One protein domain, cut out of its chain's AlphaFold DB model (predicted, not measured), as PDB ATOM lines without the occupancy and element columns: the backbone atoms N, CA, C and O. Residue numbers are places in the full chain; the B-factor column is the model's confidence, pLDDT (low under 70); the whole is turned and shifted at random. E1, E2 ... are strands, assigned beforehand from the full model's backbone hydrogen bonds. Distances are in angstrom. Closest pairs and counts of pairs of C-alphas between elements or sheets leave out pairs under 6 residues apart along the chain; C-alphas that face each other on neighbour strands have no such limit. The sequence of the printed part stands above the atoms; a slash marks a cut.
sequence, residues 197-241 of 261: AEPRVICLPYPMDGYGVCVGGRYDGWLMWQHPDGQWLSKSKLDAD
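What this domain is: This is residues 197 to 241 of the 261 residues of an uncharacterized protein of Paracoccus thiocyanatus (UniProt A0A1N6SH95). One small sheet of four strands, E1 to E4 side by side in chain order, twists so strongly that its two edge strands cross nearly at right angles, the strands' lines turning by 94 degrees from edge to edge. Hairpin turns join the strands, and no named helix covers the sheet. The printed part has 45 residues, fewer than half of them in the four named strands, and its class is all strand. The order E1, E2, E3, E4 is antiparallel throughout, a meander, each strand the antiparallel neighbour of the one before. The whole is compact, with a radius of gyration of the C-alphas of 10.2 A and spans of 27 by 21 by 16 A.

How they stand to each other: The inner strands E2, residues 211 to 215, and E3, residues 222 to 226, form a hairpin at 137 degrees between directions; N 224 and O 212 are within hydrogen-bond range at 2.8 A. Edge strand E1, residues 200 to 203, forms a hairpin with E2 at 149 degrees, with N 202 and O 213 at 2.9 A; their C-alphas 203 and 212 face each other at 4.0 A. Edge strand E4, residues 232 to 237, forms a hairpin with E3 at 150 degrees, with N 225 and O 233 at 2.9 A. E1 and E4 are only just apart, their closest C-alphas 8.4 A from each other. The sheet is only just strongly twisted, its C-alphas lying up to 4.3 A off the best plane.

Where its parts are: E1 measures 9.3 A from C-alpha 200 at (15.150, 28.636, 5.174) to C-alpha 203. E2 measures 13.2 A and E3 12.8 A. E4, the longest strand by residues, measures 14.1 A and ends at C-alpha 237 at (15.887, 28.823, 20.459).

The domain as a whole: The C-alphas farthest apart, those of Asp 229 and Asp 241, are 32.7 A from each other. The printed part has no cut. The link E3 to E4 is tight, and the other two are short. Mean pLDDT of the printed part is 85.0; residue 197, residues 206 to 207 and residues 240 to 241 are under 70.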
ATOM      1  N   ALA A 197      14.564  37.400   3.009       56.28
ATOM      2  CA  ALA A 197      15.056  36.047   3.092       56.28
ATOM      3  C   ALA A 197      13.883  35.220   3.609       56.28
ATOM      4  O   ALA A 197      13.611  35.204   4.811       56.28
ATOM      5  N   GLU A 198      13.150  34.595   2.682       70.06
ATOM      6  CA  GLU A 198      12.224  33.515   3.021       70.06
ATOM      7  C   GLU A 198      12.897  32.613   4.066       70.06
ATOM      8  O   GLU A 198      14.068  32.257   3.876       70.06
ATOM      9  N   PRO A 199      12.216  32.278   5.176       83.50
ATOM     10  CA  PRO A 199      12.812  31.470   6.226       83.50
ATOM     11  C   PRO A 199      13.263  30.145   5.619       83.50
ATOM     12  O   PRO A 199      12.460  29.377   5.086       83.50
ATOM     13  N   ARG A 200      14.565  29.876   5.683       87.12
ATOM     14  CA  ARG A 200      15.150  28.636   5.174       87.12
ATOM     15  C   ARG A 200      15.608  27.800   6.346       87.12
ATOM     16  O   ARG A 200      16.286  28.290   7.245       87.12
ATOM     17  N   VAL A 201      15.241  26.525   6.331       88.00
ATOM     18  CA  VAL A 201      15.767  25.554   7.288       88.00
ATOM     19  C   VAL A 201      17.003  24.915   6.672       88.00
ATOM     20  O   VAL A 201      16.920  24.242   5.646       88.00
ATOM     21  N   ILE A 202      18.160  25.147   7.286       89.06
ATOM     22  CA  ILE A 202      19.407  24.493   6.896       89.06
ATOM     23  C   ILE A 202      19.469  23.163   7.643       89.06
ATOM     24  O   ILE A 202      19.642  23.147   8.864       89.06
ATOM     25  N   CYS A 203      19.302  22.054   6.918       89.44
ATOM     26  CA  CYS A 203      19.415  20.711   7.483       89.44
ATOM     27  C   CYS A 203      20.834  20.469   8.009       89.44
ATOM     28  O   CYS A 203      21.823  20.777   7.341       89.44
ATOM     29  N   LEU A 204      20.932  19.906   9.210       85.31
ATOM     30  CA  LEU A 204      22.205  19.557   9.825       85.31
ATOM     31  C   LEU A 204      22.685  18.193   9.300       85.31
ATOM     32  O   LEU A 204      21.865  17.294   9.115       85.31
ATOM     33  N   PRO A 205      23.995  18.007   9.065       80.94
ATOM     34  CA  PRO A 205      24.526  16.722   8.629       80.94
ATOM     35  C   PRO A 205      24.490  15.669   9.750       80.94
ATOM     36  O   PRO A 205      24.385  15.986  10.940       80.94
ATOM     37  N   TYR A 206      24.633  14.402   9.358       63.50
ATOM     38  CA  TYR A 206      24.762  13.243  10.247       63.50
ATOM     39  C   TYR A 206      25.721  13.512  11.433       63.50
ATOM     40  O   TYR A 206      26.789  14.102  11.233       63.50
ATOM     41  N   PRO A 207      25.400  13.082  12.672       64.81
ATOM     42  CA  PRO A 207      24.352  12.127  13.065       64.81
ATOM     43  C   PRO A 207      22.963  12.733  13.320       64.81
ATOM     44  O   PRO A 207      22.165  12.139  14.038       64.81
ATOM     45  N   MET A 208      22.676  13.924  12.793       70.31
ATOM     46  CA  MET A 208      21.466  14.693  13.107       70.31
ATOM     47  C   MET A 208      20.419  14.670  11.991       70.31
ATOM     48  O   MET A 208      19.808  15.698  11.695       70.31
ATOM     49  N   ASP A 209      20.193  13.506  11.389       79.56
ATOM     50  CA  ASP A 209      19.166  13.366  10.359       79.56
ATOM     51  C   ASP A 209      17.797  13.784  10.932       79.56
ATOM     52  O   ASP A 209      17.407  13.388  12.035       79.56
ATOM     53  N   GLY A 210      17.095  14.660  10.208       89.00
ATOM     54  CA  GLY A 210      15.808  15.221  10.630       89.00
ATOM     55  C   GLY A 210      15.884  16.466  11.523       89.00
ATOM     56  O   GLY A 210      14.856  16.880  12.046       89.00
ATOM     57  N   TYR A 211      17.049  17.092  11.716       91.94
ATOM     58  CA  TYR A 211      17.158  18.392  12.395       91.94
ATOM     59  C   TYR A 211      17.685  19.482  11.463       91.94
ATOM     60  O   TYR A 211      18.463  19.225  10.546       91.94
ATOM     61  N   GLY A 212      17.294  20.725  11.728       92.62
ATOM     62  CA  GLY A 212      17.751  21.881  10.969       92.62
ATOM     63  C   GLY A 212      17.699  23.159  11.787       92.62
ATOM     64  O   GLY A 212      17.052  23.208  12.828       92.62
ATOM     65  N   VAL A 213      18.397  24.195  11.339       91.19
ATOM     66  CA  VAL A 213      18.335  25.525  11.961       91.19
ATOM     67  C   VAL A 213      17.604  26.458  11.015       91.19
ATOM     68  O   VAL A 213      17.928  26.513   9.828       91.19
ATOM     69  N   CYS A 214      16.600  27.164  11.526       90.75
ATOM     70  CA  CYS A 214      15.911  28.182  10.752       90.75
ATOM     71  C   CYS A 214      16.761  29.454  10.713       90.75
ATOM     72  O   CYS A 214      17.187  29.956  11.755       90.75
ATOM     73  N   VAL A 215      17.027  29.930   9.498       88.38
ATOM     74  CA  VAL A 215      17.759  31.164   9.226       88.38
ATOM     75  C   VAL A 215      16.825  32.119   8.490       88.38
ATOM     76  O   VAL A 215      16.259  31.765   7.450       88.38
ATOM     77  N   GLY A 216      16.670  33.323   9.035       81.94
ATOM     78  CA  GLY A 216      15.758  34.354   8.547       81.94
ATOM     79  C   GLY A 216      14.333  34.268   9.111       81.94
ATOM     80  O   GLY A 216      13.869  33.238   9.606       81.94
ATOM     81  N   GLY A 217      13.616  35.390   9.027       85.69
ATOM     82  CA  GLY A 217      12.231  35.520   9.482       85.69
ATOM     83  C   GLY A 217      12.047  35.444  11.005       85.69
ATOM     84  O   GLY A 217      12.971  35.625  11.793       85.69
ATOM     85  N   ARG A 218      10.808  35.170  11.437       85.56
ATOM     86  CA  ARG A 218      10.404  35.147  12.860       85.56
ATOM     87  C   ARG A 218      11.090  34.047  13.686       85.56
ATOM     88  O   ARG A 218      11.147  34.151  14.911       85.56
ATOM     89  N   TYR A 219      11.580  33.001  13.026       89.19
ATOM     90  CA  TYR A 219      12.188  31.836  13.666       89.19
ATOM     91  C   TYR A 219      13.706  31.769  13.476       89.19
ATOM     92  O   TYR A 219      14.297  30.711  13.682       89.19
ATOM     93  N   ASP A 220      14.348  32.883  13.133       86.94
ATOM     94  CA  ASP A 220      15.802  32.940  13.029       86.94
ATOM     95  C   ASP A 220      16.486  32.453  14.323       86.94
ATOM     96  O   ASP A 220      16.104  32.824  15.441       86.94
ATOM     97  N   GLY A 221      17.452  31.547  14.167       86.06
ATOM     98  CA  GLY A 221      18.191  30.929  15.269       86.06
ATOM     99  C   GLY A 221      17.439  29.820  16.013       86.06
ATOM    100  O   GLY A 221      17.909  29.353  17.050       86.06
ATOM    101  N   TRP A 222      16.284  29.361  15.531       92.31
ATOM    102  CA  TRP A 222      15.596  28.219  16.138       92.31
ATOM    103  C   TRP A 222      16.111  26.887  15.602       92.31
ATOM    104  O   TRP A 222      16.218  26.679  14.393       92.31
ATOM    105  N   LEU A 223      16.356  25.949  16.518       91.75
ATOM    106  CA  LEU A 223      16.520  24.542  16.185       91.75
ATOM    107  C   LEU A 223      15.145  23.943  15.878       91.75
ATOM    108  O   LEU A 223      14.239  23.957  16.719       91.75
ATOM    109  N   MET A 224      15.026  23.385  14.684       94.31
ATOM    110  CA  MET A 224      13.843  22.736  14.148       94.31
ATOM    111  C   MET A 224      14.074  21.226  14.037       94.31
ATOM    112  O   MET A 224      15.200  20.762  13.837       94.31
ATOM    113  N   TRP A 225      12.998  20.459  14.151       94.25
ATOM    114  CA  TRP A 225      12.967  19.025  13.878       94.25
ATOM    115  C   TRP A 225      11.929  18.729  12.792       94.25
ATOM    116  O   TRP A 225      10.850  19.321  12.804       94.25
ATOM    117  N   GLN A 226      12.265  17.847  11.856       95.88
ATOM    118  CA  GLN A 226      11.393  17.413  10.775       95.88
ATOM    119  C   GLN A 226      10.577  16.205  11.240       95.88
ATOM    120  O   GLN A 226      11.124  15.134  11.511       95.88
ATOM    121  N   HIS A 227       9.266  16.389  11.347       92.31
ATOM    122  CA  HIS A 227       8.321  15.329  11.667       92.31
ATOM    123  C   HIS A 227       8.205  14.344  10.478       92.31
ATOM    124  O   HIS A 227       8.484  14.730   9.339       92.31
ATOM    125  N   PRO A 228       7.824  13.065  10.690       90.75
ATOM    126  CA  PRO A 228       7.719  12.074   9.611       90.75
ATOM    127  C   PRO A 228       6.768  12.429   8.456       90.75
ATOM    128  O   PRO A 228       6.885  11.847   7.382       90.75
ATOM    129  N   ASP A 229       5.845  13.373   8.650       92.56
ATOM    130  CA  ASP A 229       4.978  13.923   7.594       92.56
ATOM    131  C   ASP A 229       5.667  14.989   6.717       92.56
ATOM    132  O   ASP A 229       5.076  15.481   5.757       92.56
ATOM    133  N   GLY A 230       6.916  15.344   7.033       91.00
ATOM    134  CA  GLY A 230       7.714  16.349   6.340       91.00
ATOM    135  C   GLY A 230       7.619  17.761   6.923       91.00
ATOM    136  O   GLY A 230       8.358  18.635   6.460       91.00
ATOM    137  N   GLN A 231       6.777  18.005   7.935       94.06
ATOM    138  CA  GLN A 231       6.617  19.323   8.553       94.06
ATOM    139  C   GLN A 231       7.767  19.651   9.518       94.06
ATOM    140  O   GLN A 231       8.273  18.791  10.236       94.06
ATOM    141  N   TRP A 232       8.164  20.925   9.577       93.19
ATOM    142  CA  TRP A 232       9.157  21.416  10.535       93.19
ATOM    143  C   TRP A 232       8.501  21.946  11.810       93.19
ATOM    144  O   TRP A 232       7.604  22.786  11.752       93.19
ATOM    145  N   LEU A 233       8.993  21.489  12.962       93.88
ATOM    146  CA  LEU A 233       8.525  21.890  14.287       93.88
ATOM    147  C   LEU A 233       9.657  22.546  15.083       93.88
ATOM    148  O   LEU A 233      10.776  22.030  15.141       93.88
ATOM    149  N   SER A 234       9.361  23.670  15.736       92.88
ATOM    150  CA  SER A 234      10.312  24.382  16.593       92.88
ATOM    151  C   SER A 234      10.572  23.625  17.888       92.88
ATOM    152  O   SER A 234       9.631  23.291  18.608       92.88
ATOM    153  N   LYS A 235      11.846  23.398  18.220       89.81
ATOM    154  CA  LYS A 235      12.248  22.677  19.433       89.81
ATOM    155  C   LYS A 235      12.807  23.597  20.509       89.81
ATOM    156  O   LYS A 235      12.384  23.529  21.658       89.81
ATOM    157  N   SER A 236      13.775  24.436  20.153       89.56
ATOM    158  CA  SER A 236      14.431  25.350  21.092       89.56
ATOM    159  C   SER A 236      15.107  26.496  20.354       89.56
ATOM    160  O   SER A 236      15.667  26.289  19.277       89.56
ATOM    161  N   LYS A 237      15.113  27.685  20.957       88.88
ATOM    162  CA  LYS A 237      15.887  28.823  20.459       88.88
ATOM    163  C   LYS A 237      17.366  28.627  20.801       88.88
ATOM    164  O   LYS A 237      17.679  28.271  21.935       88.88
ATOM    165  N   LEU A 238      18.255  28.803  19.827       84.12
ATOM    166  CA  LEU A 238      19.697  28.819  20.056       84.12
ATOM    167  C   LEU A 238      20.091  30.219  20.543       84.12
ATOM    168  O   LEU A 238      19.589  31.218  20.026       84.12
ATOM    169  N   ASP A 239      20.959  30.292  21.549       78.44
ATOM    170  CA  ASP A 239      21.434  31.575  22.067       78.44
ATOM    171  C   ASP A 239      22.238  32.326  20.995       78.44
ATOM    172  O   ASP A 239      23.096  31.756  20.316       78.44
ATOM    173  N   ALA A 240      21.929  33.615  20.838       58.00
ATOM    174  CA  ALA A 240      22.368  34.439  19.712       58.00
ATOM    175  C   ALA A 240      23.872  34.770  19.715       58.00
ATOM    176  O   ALA A 240      24.412  35.130  18.673       58.00
ATOM    177  N   ASP A 241      24.552  34.634  20.858       60.38
ATOM    178  CA  ASP A 241      25.942  35.080  21.005       60.38
ATOM    179  C   ASP A 241      26.959  34.155  20.314       60.38
ATOM    180  O   ASP A 241      28.071  34.582  20.010       60.38
TER     181      ASP A 241